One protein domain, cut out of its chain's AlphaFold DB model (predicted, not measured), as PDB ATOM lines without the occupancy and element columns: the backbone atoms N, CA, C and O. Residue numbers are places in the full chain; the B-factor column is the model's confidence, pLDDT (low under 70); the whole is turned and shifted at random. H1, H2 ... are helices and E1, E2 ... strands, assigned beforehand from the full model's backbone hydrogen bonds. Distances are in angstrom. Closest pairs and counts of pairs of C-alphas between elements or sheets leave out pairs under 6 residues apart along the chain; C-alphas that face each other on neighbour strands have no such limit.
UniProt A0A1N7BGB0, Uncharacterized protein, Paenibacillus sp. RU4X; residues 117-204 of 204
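Overview. This is residues 117 to 204 of the 204 residues of an uncharacterized protein of Paenibacillus sp. RU4X (UniProt A0A1N7BGB0). Helix H2 is the middle of a small helical body, with H1 on one side and H3 and H4 on the other; the strand hairpin E1 and E2 makes one end of the length. The printed part has 88 residues, under half in named elements: in order H1, E1, E2, H2, H3, H4, a mixed class with an antiparallel sheet, E1 - E2. It is compact, radius of gyration of the C-alphas 12.7 A, spanning 38 by 25 by 21 A.

Along the chain. Find C-alpha 117 at (226.357, 266.470, 193.246), where H1, residues 117 to 122, begins. E1, 129 to 134, covers 13.9 A; E2, 140 to 144, 13.5 A; H2, 158 to 170, 18.0 A; H3, 189 to 196, 10.1 A. H4, 199 to 203, ends at C-alpha 203, (211.406, 259.493, 186.849).

Arrangement. From H1, look to the hub, H2: they touch, closest C-alphas Tyr 120 and Gly 161, 4.1 A, at a steep tilt of 53 degrees, opposite ways. E1 and E2 are antiparallel at 152 degrees, with N 130 and O 143 within hydrogen-bond range at 3.1 A. H2 and H3, a helical hairpin, touch, closest C-alphas Asn 166 and Leu 191, 6.0 A, at a shallow tilt of 22 degrees. H2 touches H4 with residues 158 to 159 alone, closest C-alphas Ser 159 and Ala 202, 5.4 A. E1 is apart from H2, H3 and H4. Every O i to N i+4 pair is within range in H1, H2 and H3; H4 has 0 of 1, but 2 of 2 O i to N i+3 pairs.

Size, cuts and confidence. The C-alphas farthest apart, Gly 138 and Gly 155, are 39.2 A apart. The printed part has no cut; links E2 to H2 and H2 to H3 are long. Residues 175 to 178 are under pLDDT 70.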
ATOM      1  N   LYS A 117     226.578 267.824 192.723       97.81
ATOM      2  CA  LYS A 117     226.357 266.470 193.246       97.81
ATOM      3  C   LYS A 117     226.023 266.509 194.724       97.81
ATOM      4  O   LYS A 117     225.082 265.835 195.138       97.81
ATOM      5  N   ASN A 118     226.748 267.288 195.526       97.50
ATOM      6  CA  ASN A 118     226.414 267.422 196.938       97.50
ATOM      7  C   ASN A 118     225.028 268.047 197.113       97.50
ATOM      8  O   ASN A 118     224.242 267.534 197.903       97.50
ATOM      9  N   ALA A 119     224.684 269.071 196.329       97.62
ATOM     10  CA  ALA A 119     223.339 269.640 196.351       97.62
ATOM     11  C   ALA A 119     222.268 268.612 195.946       97.62
ATOM     12  O   ALA A 119     221.244 268.485 196.615       97.62
ATOM     13  N   TYR A 120     222.516 267.812 194.905       97.94
ATOM     14  CA  TYR A 120     221.619 266.726 194.504       97.94
ATOM     15  C   TYR A 120     221.396 265.704 195.625       97.94
ATOM     16  O   TYR A 120     220.266 265.272 195.868       97.94
ATOM     17  N   LEU A 121     222.463 265.297 196.309       97.31
ATOM     18  CA  LEU A 121     222.411 264.249 197.325       97.31
ATOM     19  C   LEU A 121     221.871 264.753 198.666       97.31
ATOM     20  O   LEU A 121     221.026 264.084 199.256       97.31
ATOM     21  N   ASN A 122     222.318 265.926 199.112       96.50
ATOM     22  CA  ASN A 122     222.174 266.424 200.485       96.50
ATOM     23  C   ASN A 122     221.449 267.780 200.575       96.50
ATOM     24  O   ASN A 122     221.323 268.353 201.652       96.50
ATOM     25  N   GLY A 123     220.977 268.308 199.448       97.06
ATOM     26  CA  GLY A 123     220.117 269.483 199.400       97.06
ATOM     27  C   GLY A 123     220.857 270.809 199.281       97.06
ATOM     28  O   GLY A 123     222.084 270.892 199.294       97.06
ATOM     29  N   PHE A 124     220.066 271.872 199.156       96.88
ATOM     30  CA  PHE A 124     220.526 273.254 199.115       96.88
ATOM     31  C   PHE A 124     219.888 274.053 200.266       96.88
ATOM     32  O   PHE A 124     218.670 273.963 200.480       96.88
ATOM     33  N   PRO A 125     220.669 274.826 201.039       95.94
ATOM     34  CA  PRO A 125     220.142 275.604 202.157       95.94
ATOM     35  C   PRO A 125     219.324 276.811 201.677       95.94
ATOM     36  O   PRO A 125     219.693 277.508 200.733       95.94
ATOM     37  N   GLY A 126     218.221 277.098 202.367       95.69
ATOM     38  CA  GLY A 126     217.441 278.316 202.140       95.69
ATOM     39  C   GLY A 126     218.021 279.537 202.856       95.69
ATOM     40  O   GLY A 126     218.878 279.411 203.730       95.69
ATOM     41  N   SER A 127     217.488 280.712 202.519       96.00
ATOM     42  CA  SER A 127     217.743 281.981 203.219       96.00
ATOM     43  C   SER A 127     219.162 282.549 203.095       96.00
ATOM     44  O   SER A 127     219.485 283.515 203.788       96.00
ATOM     45  N   LEU A 128     219.995 282.023 202.194       96.12
ATOM     46  CA  LEU A 128     221.233 282.695 201.803       96.12
ATOM     47  C   LEU A 128     220.877 283.905 200.946       96.12
ATOM     48  O   LEU A 128     220.033 283.795 200.063       96.12
ATOM     49  N   THR A 129     221.504 285.051 201.189       95.00
ATOM     50  CA  THR A 129     221.223 286.282 200.446       95.00
ATOM     51  C   THR A 129     222.453 286.746 199.682       95.00
ATOM     52  O   THR A 129     223.578 286.650 200.168       95.00
ATOM     53  N   ALA A 130     222.235 287.251 198.472       92.62
ATOM     54  CA  ALA A 130     223.261 287.895 197.662       92.62
ATOM     55  C   ALA A 130     222.675 289.142 196.997       92.62
ATOM     56  O   ALA A 130     221.488 289.183 196.663       92.62
ATOM     57  N   THR A 131     223.499 290.171 196.823       90.31
ATOM     58  CA  THR A 131     223.132 291.425 196.154       90.31
ATOM     59  C   THR A 131     223.948 291.583 194.878       90.31
ATOM     60  O   THR A 131     225.041 291.033 194.761       90.31
ATOM     61  N   ASN A 132     223.427 292.358 193.925       87.06
ATOM     62  CA  ASN A 132     224.073 292.611 192.634       87.06
ATOM     63  C   ASN A 132     224.333 291.345 191.795       87.06
ATOM     64  O   ASN A 132     225.332 291.268 191.085       87.06
ATOM     65  N   VAL A 133     223.432 290.363 191.860       87.44
ATOM     66  CA  VAL A 133     223.487 289.178 190.996       87.44
ATOM     67  C   VAL A 133     223.059 289.570 189.587       87.44
ATOM     68  O   VAL A 133     221.968 290.113 189.409       87.44
ATOM     69  N   HIS A 134     223.919 289.312 188.602       86.00
ATOM     70  CA  HIS A 134     223.644 289.611 187.201       86.00
ATOM     71  C   HIS A 134     222.699 288.564 186.599       86.00
ATOM     72  O   HIS A 134     222.915 287.365 186.757       86.00
ATOM     73  N   THR A 135     221.649 289.025 185.927       84.44
ATOM     74  CA  THR A 135     220.625 288.182 185.286       84.44
ATOM     75  C   THR A 135     220.793 288.169 183.773       84.44
ATOM     76  O   THR A 135     221.336 289.121 183.209       84.44
ATOM     77  N   ASP A 136     220.248 287.149 183.102       80.75
ATOM     78  CA  ASP A 136     220.280 287.028 181.632       80.75
ATOM     79  C   ASP A 136     219.692 288.257 180.914       80.75
ATOM     80  O   ASP A 136     220.100 288.615 179.810       80.75
ATOM     81  N   ASN A 137     218.750 288.944 181.561       81.94
ATOM     82  CA  ASN A 137     218.079 290.120 181.008       81.94
ATOM     83  C   ASN A 137     218.878 291.425 181.216       81.94
ATOM     84  O   ASN A 137     218.354 292.508 180.958       81.94
ATOM     85  N   GLY A 138     220.125 291.345 181.700       83.12
ATOM     86  CA  GLY A 138     221.036 292.484 181.862       83.12
ATOM     87  C   GLY A 138     220.804 293.325 183.122       83.12
ATOM     88  O   GLY A 138     221.323 294.438 183.224       83.12
ATOM     89  N   TYR A 139     220.034 292.816 184.088       86.94
ATOM     90  CA  TYR A 139     219.751 293.498 185.355       86.94
ATOM     91  C   TYR A 139     220.542 292.899 186.509       86.94
ATOM     92  O   TYR A 139     220.787 291.695 186.544       86.94
ATOM     93  N   ASN A 140     220.848 293.743 187.492       88.56
ATOM     94  CA  ASN A 140     221.375 293.317 188.780       88.56
ATOM     95  C   ASN A 140     220.233 293.222 189.794       88.56
ATOM     96  O   ASN A 140     219.503 294.196 189.996       88.56
ATOM     97  N   VAL A 141     220.089 292.067 190.437       88.44
ATOM     98  CA  VAL A 141     219.029 291.797 191.417       88.44
ATOM     99  C   VAL A 141     219.604 291.331 192.752       88.44
ATOM    100  O   VAL A 141     220.753 290.896 192.849       88.44
ATOM    101  N   SER A 142     218.794 291.443 193.803       91.31
ATOM    102  CA  SER A 142     219.047 290.768 195.075       91.31
ATOM    103  C   SER A 142     218.281 289.458 195.091       91.31
ATOM    104  O   SER A 142     217.105 289.429 194.733       91.31
ATOM    105  N   VAL A 143     218.930 288.391 195.533       91.75
ATOM    106  CA  VAL A 143     218.370 287.038 195.498       91.75
ATOM    107  C   VAL A 143     218.431 286.424 196.881       91.75
ATOM    108  O   VAL A 143     219.340 286.707 197.664       91.75
ATOM    109  N   THR A 144     217.450 285.581 197.183       95.12
ATOM    110  CA  THR A 144     217.448 284.741 198.380       95.12
ATOM    111  C   THR A 144     217.316 283.293 197.944       95.12
ATOM    112  O   THR A 144     216.448 282.984 197.127       95.12
ATOM    113  N   SER A 145     218.167 282.410 198.458       95.31
ATOM    114  CA  SER A 145     218.069 280.994 198.128       95.31
ATOM    115  C   SER A 145     216.794 280.370 198.680       95.31
ATOM    116  O   SER A 145     216.325 280.703 199.777       95.31
ATOM    117  N   THR A 146     216.256 279.410 197.935       95.88
ATOM    118  CA  THR A 146     215.162 278.555 198.402       95.88
ATOM    119  C   THR A 146     215.724 277.241 198.924       95.88
ATOM    120  O   THR A 146     216.618 276.649 198.325       95.88
ATOM    121  N   HIS A 147     215.197 276.769 200.055       95.25
ATOM    122  CA  HIS A 147     215.572 275.453 200.554       95.25
ATOM    123  C   HIS A 147     214.988 274.353 199.664       95.25
ATOM    124  O   HIS A 147     213.776 274.301 199.445       95.25
ATOM    125  N   PHE A 148     215.846 273.430 199.239       95.25
ATOM    126  CA  PHE A 148     215.453 272.186 198.590       95.25
ATOM    127  C   PHE A 148     216.164 271.022 199.277       95.25
ATOM    128  O   PHE A 148     217.386 271.036 199.402       95.25
ATOM    129  N   GLY A 149     215.407 270.021 199.729       94.38
ATOM    130  CA  GLY A 149     215.983 268.812 200.320       94.38
ATOM    131  C   GLY A 149     216.752 267.982 199.291       94.38
ATOM    132  O   GLY A 149     216.396 267.965 198.111       94.38
ATOM    133  N   GLY A 150     217.794 267.285 199.740       94.69
ATOM    134  CA  GLY A 150     218.544 266.365 198.894       94.69
ATOM    135  C   GLY A 150     217.788 265.071 198.626       94.69
ATOM    136  O   GLY A 150     216.815 264.738 199.305       94.69
ATOM    137  N   LYS A 151     218.273 264.288 197.661       94.06
ATOM    138  CA  LYS A 151     217.786 262.926 197.413       94.06
ATOM    139  C   LYS A 151     217.840 262.057 198.674       94.06
ATOM    140  O   LYS A 151     216.944 261.247 198.883       94.06
ATOM    141  N   ASN A 152     218.882 262.192 199.492       92.50
ATOM    142  CA  ASN A 152     219.047 261.385 200.699       92.50
ATOM    143  C   ASN A 152     218.051 261.803 201.790       92.50
ATOM    144  O   ASN A 152     217.422 260.942 202.403       92.50
ATOM    145  N   ASP A 153     217.836 263.109 201.959       83.81
ATOM    146  CA  ASP A 153     216.933 263.661 202.982       83.81
ATOM    147  C   ASP A 153     215.453 263.391 202.680       83.81
ATOM    148  O   ASP A 153     214.606 263.405 203.571       83.81
ATOM    149  N   SER A 154     215.130 263.130 201.414       80.94
ATOM    150  CA  SER A 154     213.771 262.895 200.923       80.94
ATOM    151  C   SER A 154     213.426 261.418 200.710       80.94
ATOM    152  O   SER A 154     212.476 261.101 199.988       80.94
ATOM    153  N   GLY A 155     214.203 260.495 201.286       80.94
ATOM    154  CA  GLY A 155     213.966 259.057 201.141       80.94
ATOM    155  C   GLY A 155     214.215 258.525 199.724       80.94
ATOM    156  O   GLY A 155     213.595 257.550 199.310       80.94
ATOM    157  N   GLY A 156     215.109 259.164 198.964       81.69
ATOM    158  CA  GLY A 156     215.514 258.741 197.622       81.69
ATOM    159  C   GLY A 156     214.832 259.486 196.471       81.69
ATOM    160  O   GLY A 156     215.012 259.088 195.317       81.69
ATOM    161  N   SER A 157     214.065 260.550 196.738       86.00
ATOM    162  CA  SER A 157     213.301 261.250 195.698       86.00
ATOM    163  C   SER A 157     214.204 262.000 194.716       86.00
ATOM    164  O   SER A 157     214.826 263.013 195.053       86.00
ATOM    165  N   VAL A 158     214.208 261.541 193.459       85.69
ATOM    166  CA  VAL A 158     214.920 262.173 192.334       85.69
ATOM    167  C   VAL A 158     214.513 263.635 192.166       85.69
ATOM    168  O   VAL A 158     215.373 264.482 191.926       85.69
ATOM    169  N   SER A 159     213.226 263.953 192.330       91.69
ATOM    170  CA  SER A 159     212.717 265.308 192.120       91.69
ATOM    171  C   SER A 159     213.319 266.310 193.092       91.69
ATOM    172  O   SER A 159     213.792 267.357 192.665       91.69
ATOM    173  N   THR A 160     213.352 265.984 194.386       92.06
ATOM    174  CA  THR A 160     213.900 266.889 195.416       92.06
ATOM    175  C   THR A 160     215.378 267.188 195.185       92.06
ATOM    176  O   THR A 160     215.748 268.357 195.085       92.06
ATOM    177  N   GLY A 161     216.187 266.149 194.939       95.56
ATOM    178  CA  GLY A 161     217.588 266.322 194.577       95.56
ATOM    179  C   GLY A 161     217.760 267.132 193.292       95.56
ATOM    180  O   GLY A 161     218.655 267.965 193.207       95.56
ATOM    181  N   THR A 162     216.892 266.947 192.292       96.69
ATOM    182  CA  THR A 162     216.948 267.724 191.038       96.69
ATOM    183  C   THR A 162     216.685 269.210 191.289       96.69
ATOM    184  O   THR A 162     217.422 270.044 190.770       96.69
ATOM    185  N   PHE A 163     215.696 269.555 192.121       95.94
ATOM    186  CA  PHE A 163     215.445 270.949 192.502       95.94
ATOM    187  C   PHE A 163     216.651 271.577 193.216       95.94
ATOM    188  O   PHE A 163     217.014 272.712 192.910       95.94
ATOM    189  N   ALA A 164     217.296 270.836 194.123       97.00
ATOM    190  CA  ALA A 164     218.485 271.296 194.835       97.00
ATOM    191  C   ALA A 164     219.704 271.470 193.910       97.00
ATOM    192  O   ALA A 164     220.416 272.467 194.005       97.00
ATOM    193  N   ALA A 165     219.921 270.541 192.978       97.19
ATOM    194  CA  ALA A 165     220.988 270.642 191.983       97.19
ATOM    195  C   ALA A 165     220.782 271.842 191.045       97.19
ATOM    196  O   ALA A 165     221.726 272.577 190.764       97.19
ATOM    197  N   ASN A 166     219.542 272.076 190.605       96.06
ATOM    198  CA  ASN A 166     219.180 273.243 189.803       96.06
ATOM    199  C   ASN A 166     219.385 274.559 190.567       96.06
ATOM    200  O   ASN A 166     219.839 275.526 189.967       96.06
ATOM    201  N   GLU A 167     219.092 274.604 191.871       96.12
ATOM    202  CA  GLU A 167     219.387 275.769 192.721       96.12
ATOM    203  C   GLU A 167     220.891 276.035 192.811       96.12
ATOM    204  O   GLU A 167     221.335 277.162 192.593       96.12
ATOM    205  N   MET A 168     221.691 274.988 193.044       96.25
ATOM    206  CA  MET A 168     223.150 275.098 193.055       96.25
ATOM    207  C   MET A 168     223.683 275.614 191.717       96.25
ATOM    208  O   MET A 168     224.445 276.581 191.699       96.25
ATOM    209  N   MET A 169     223.243 275.024 190.604       95.19
ATOM    210  CA  MET A 169     223.669 275.449 189.273       95.19
ATOM    211  C   MET A 169     223.220 276.879 188.960       95.19
ATOM    212  O   MET A 169     224.026 277.681 188.498       95.19
ATOM    213  N   GLY A 170     221.971 277.235 189.264       93.25
ATOM    214  CA  GLY A 170     221.462 278.587 189.037       93.25
ATOM    215  C   GLY A 170     222.156 279.650 189.884       93.25
ATOM    216  O   GLY A 170     222.264 280.797 189.466       93.25
ATOM    217  N   SER A 171     222.681 279.272 191.052       93.25
ATOM    218  CA  SER A 171     223.508 280.151 191.884       93.25
ATOM    219  C   SER A 171     224.962 280.262 191.407       93.25
ATOM    220  O   SER A 171     225.709 281.091 191.925       93.25
ATOM    221  N   SER A 172     225.393 279.422 190.464       92.50
ATOM    222  CA  SER A 172     226.775 279.380 189.985       92.50
ATOM    223  C   SER A 172     227.038 280.421 188.889       92.50
ATOM    224  O   SER A 172     226.101 280.873 188.228       92.50
ATOM    225  N   PRO A 173     228.304 280.784 188.626       86.75
ATOM    226  CA  PRO A 173     228.630 281.721 187.556       86.75
ATOM    227  C   PRO A 173     228.761 280.973 186.214       86.75
ATOM    228  O   PRO A 173     229.780 281.068 185.546       86.75
ATOM    229  N   TRP A 174     227.757 280.158 185.862       84.62
ATOM    230  CA  TRP A 174     227.772 279.291 184.680       84.62
ATOM    231  C   TRP A 174     228.248 280.024 183.416       84.62
ATOM    232  O   TRP A 174     227.723 281.071 183.045       84.62
ATOM    233  N   ASP A 175     229.249 279.440 182.758       61.44
ATOM    234  CA  ASP A 175     230.009 280.061 181.662       61.44
ATOM    235  C   ASP A 175     229.199 280.165 180.346       61.44
ATOM    236  O   ASP A 175     229.592 280.859 179.413       61.44
ATOM    237  N   GLY A 176     228.046 279.487 180.262       58.50
ATOM    238  CA  GLY A 176     227.137 279.522 179.106       58.50
ATOM    239  C   GLY A 176     225.988 280.539 179.201       58.50
ATOM    240  O   GLY A 176     225.310 280.764 178.202       58.50
ATOM    241  N   GLY A 177     225.778 281.181 180.358       60.09
ATOM    242  CA  GLY A 177     224.632 282.068 180.612       60.09
ATOM    243  C   GLY A 177     224.091 281.932 182.039       60.09
ATOM    244  O   GLY A 177     224.215 280.885 182.670       60.09
ATOM    245  N   HIS A 178     223.504 282.993 182.593       65.56
ATOM    246  CA  HIS A 178     223.046 282.999 183.982       65.56
ATOM    247  C   HIS A 178     221.611 282.470 184.069       65.56
ATOM    248  O   HIS A 178     220.674 283.106 183.610       65.56
ATOM    249  N   TYR A 179     221.383 281.341 184.742       74.06
ATOM    250  CA  TYR A 179     220.068 280.676 184.790       74.06
ATOM    251  C   TYR A 179     218.969 281.378 185.616       74.06
ATOM    252  O   TYR A 179     218.053 280.716 186.105       74.06
ATOM    253  N   MET A 180     219.036 282.700 185.749       83.12
ATOM    254  CA  MET A 180     218.067 283.527 186.447       83.12
ATOM    255  C   MET A 180     217.611 284.697 185.567       83.12
ATOM    256  O   MET A 180     218.421 285.495 185.087       83.12
ATOM    257  N   ASP A 181     216.294 284.851 185.453       85.19
ATOM    258  CA  ASP A 181     215.661 286.071 184.956       85.19
ATOM    259  C   ASP A 181     215.449 287.074 186.103       85.19
ATOM    260  O   ASP A 181     215.303 286.713 187.267       85.19
ATOM    261  N   ASN A 182     215.349 288.368 185.800       82.31
ATOM    262  CA  ASN A 182     215.123 289.407 186.818       82.31
ATOM    263  C   ASN A 182     213.787 289.295 187.583       82.31
ATOM    264  O   ASN A 182     213.584 290.005 188.567       82.31
ATOM    265  N   THR A 183     212.870 288.443 187.124       85.44
ATOM    266  CA  THR A 183     211.579 288.149 187.761       85.44
ATOM    267  C   THR A 183     211.590 286.860 188.580       85.44
ATOM    268  O   THR A 183     210.597 286.557 189.248       85.44
ATOM    269  N   ASP A 184     212.679 286.094 188.539       87.12
ATOM    270  CA  ASP A 184     212.798 284.851 189.284       87.12
ATOM    271  C   ASP A 184     212.926 285.116 190.784       87.12
ATOM    272  O   ASP A 184     213.614 286.025 191.243       87.12
ATOM    273  N   SER A 185     212.261 284.278 191.576       85.31
ATOM    274  CA  SER A 185     212.263 284.402 193.034       85.31
ATOM    275  C   SER A 185     213.486 283.772 193.710       85.31
ATOM    276  O   SER A 185     213.685 283.998 194.901       85.31
ATOM    277  N   TYR A 186     214.276 282.973 192.984       92.69
ATOM    278  CA  TYR A 186     215.497 282.310 193.456       92.69
ATOM    279  C   TYR A 186     216.357 281.814 192.266       92.69
ATOM    280  O   TYR A 186     215.811 281.633 191.175       92.69
ATOM    281  N   PRO A 187     217.674 281.569 192.436       92.06
ATOM    282  CA  PRO A 187     218.601 281.262 191.331       92.06
ATOM    283  C   PRO A 187     218.252 280.071 190.438       92.06
ATOM    284  O   PRO A 187     218.327 280.185 189.223       92.06
ATOM    285  N   GLY A 188     217.824 278.941 190.991       93.44
ATOM    286  CA  GLY A 188     217.445 277.768 190.199       93.44
ATOM    287  C   GLY A 188     216.065 277.841 189.543       93.44
ATOM    288  O   GLY A 188     215.597 276.827 189.018       93.44
ATOM    289  N   ARG A 189     215.344 278.971 189.622       93.31
ATOM    290  CA  ARG A 189     213.908 279.030 189.296       93.31
ATOM    291  C   ARG A 189     213.629 278.691 187.843       93.31
ATOM    292  O   ARG A 189     212.741 277.873 187.598       93.31
ATOM    293  N   LYS A 190     214.396 279.243 186.907       91.44
ATOM    294  CA  LYS A 190     214.260 278.994 185.465       91.44
ATOM    295  C   LYS A 190     214.354 277.501 185.129       91.44
ATOM    296  O   LYS A 190     213.448 276.937 184.513       91.44
ATOM    297  N   LEU A 191     215.386 276.826 185.642       93.44
ATOM    298  CA  LEU A 191     215.573 275.376 185.485       93.44
ATOM    299  C   LEU A 191     214.460 274.576 186.176       93.44
ATOM    300  O   LEU A 191     213.940 273.604 185.627       93.44
ATOM    301  N   ASN A 192     214.022 275.013 187.357       94.25
ATOM    302  CA  ASN A 192     212.942 274.362 188.093       94.25
ATOM    303  C   ASN A 192     211.572 274.527 187.425       94.25
ATOM    304  O   ASN A 192     210.724 273.645 187.558       94.25
ATOM    305  N   VAL A 193     211.329 275.615 186.692       92.25
ATOM    306  CA  VAL A 193     210.126 275.778 185.859       92.25
ATOM    307  C   VAL A 193     210.147 274.795 184.691       92.25
ATOM    308  O   VAL A 193     209.124 274.155 184.432       92.25
ATOM    309  N   ILE A 194     211.302 274.606 184.039       91.75
ATOM    310  CA  ILE A 194     211.474 273.579 182.998       91.75
ATOM    311  C   ILE A 194     211.177 272.198 183.582       91.75
ATOM    312  O   ILE A 194     210.364 271.463 183.024       91.75
ATOM    313  N   PHE A 195     211.766 271.865 184.732       93.44
ATOM    314  CA  PHE A 195     211.557 270.569 185.371       93.44
ATOM    315  C   PHE A 195     210.086 270.335 185.760       93.44
ATOM    316  O   PHE A 195     209.503 269.313 185.399       93.44
ATOM    317  N   ASN A 196     209.448 271.309 186.418       90.56
ATOM    318  CA  ASN A 196     208.039 271.228 186.825       90.56
ATOM    319  C   ASN A 196     207.079 271.074 185.641       90.56
ATOM    320  O   ASN A 196     206.061 270.393 185.753       90.56
ATOM    321  N   SER A 197     207.403 271.688 184.503       86.94
ATOM    322  CA  SER A 197     206.583 271.603 183.290       86.94
ATOM    323  C   SER A 197     206.708 270.248 182.580       86.94
ATOM    324  O   SER A 197     205.982 269.995 181.622       86.94
ATOM    325  N   ASN A 198     207.609 269.368 183.040       85.38
ATOM    326  CA  ASN A 198     207.949 268.100 182.398       85.38
ATOM    327  C   ASN A 198     207.986 266.948 183.408       85.38
ATOM    328  O   ASN A 198     209.024 266.342 183.667       85.38
ATOM    329  N   SER A 199     206.816 266.611 183.954       72.62
ATOM    330  CA  SER A 199     206.668 265.605 185.015       72.62
ATOM    331  C   SER A 199     207.215 264.213 184.670       72.62
ATOM    332  O   SER A 199     207.565 263.462 185.576       72.62
ATOM    333  N   THR A 200     207.353 263.856 183.388       82.62
ATOM    334  CA  THR A 200     207.965 262.579 182.977       82.62
ATOM    335  C   THR A 200     209.448 262.498 183.338       82.62
ATOM    336  O   THR A 200     209.937 261.417 183.668       82.62
ATOM    337  N   TRP A 201     210.158 263.630 183.354       89.00
ATOM    338  CA  TRP A 201     211.579 263.680 183.702       89.00
ATOM    339  C   TRP A 201     211.825 263.410 185.183       89.00
ATOM    340  O   TRP A 201     212.908 262.972 185.541       89.00
ATOM    341  N   ALA A 202     210.824 263.583 186.050       81.25
ATOM    342  CA  ALA A 202     210.936 263.276 187.478       81.25
ATOM    343  C   ALA A 202     211.256 261.797 187.772       81.25
ATOM    344  O   ALA A 202     211.643 261.456 188.888       81.25
ATOM    345  N   THR A 203     211.093 260.926 186.774       79.19
ATOM    346  CA  THR A 203     211.406 259.493 186.849       79.19
ATOM    347  C   THR A 203     212.747 259.122 186.205       79.19
ATOM    348  O   THR A 203     213.068 257.936 186.133       79.19
ATOM    349  N   TYR A 204     213.502 260.099 185.686       83.81
ATOM    350  CA  TYR A 204     214.740 259.879 184.926       83.81
ATOM    351  C   TYR A 204     216.013 260.072 185.754       83.81
ATOM    352  O   TYR A 204     216.027 260.892 186.697       83.81
TER     353      TYR A 204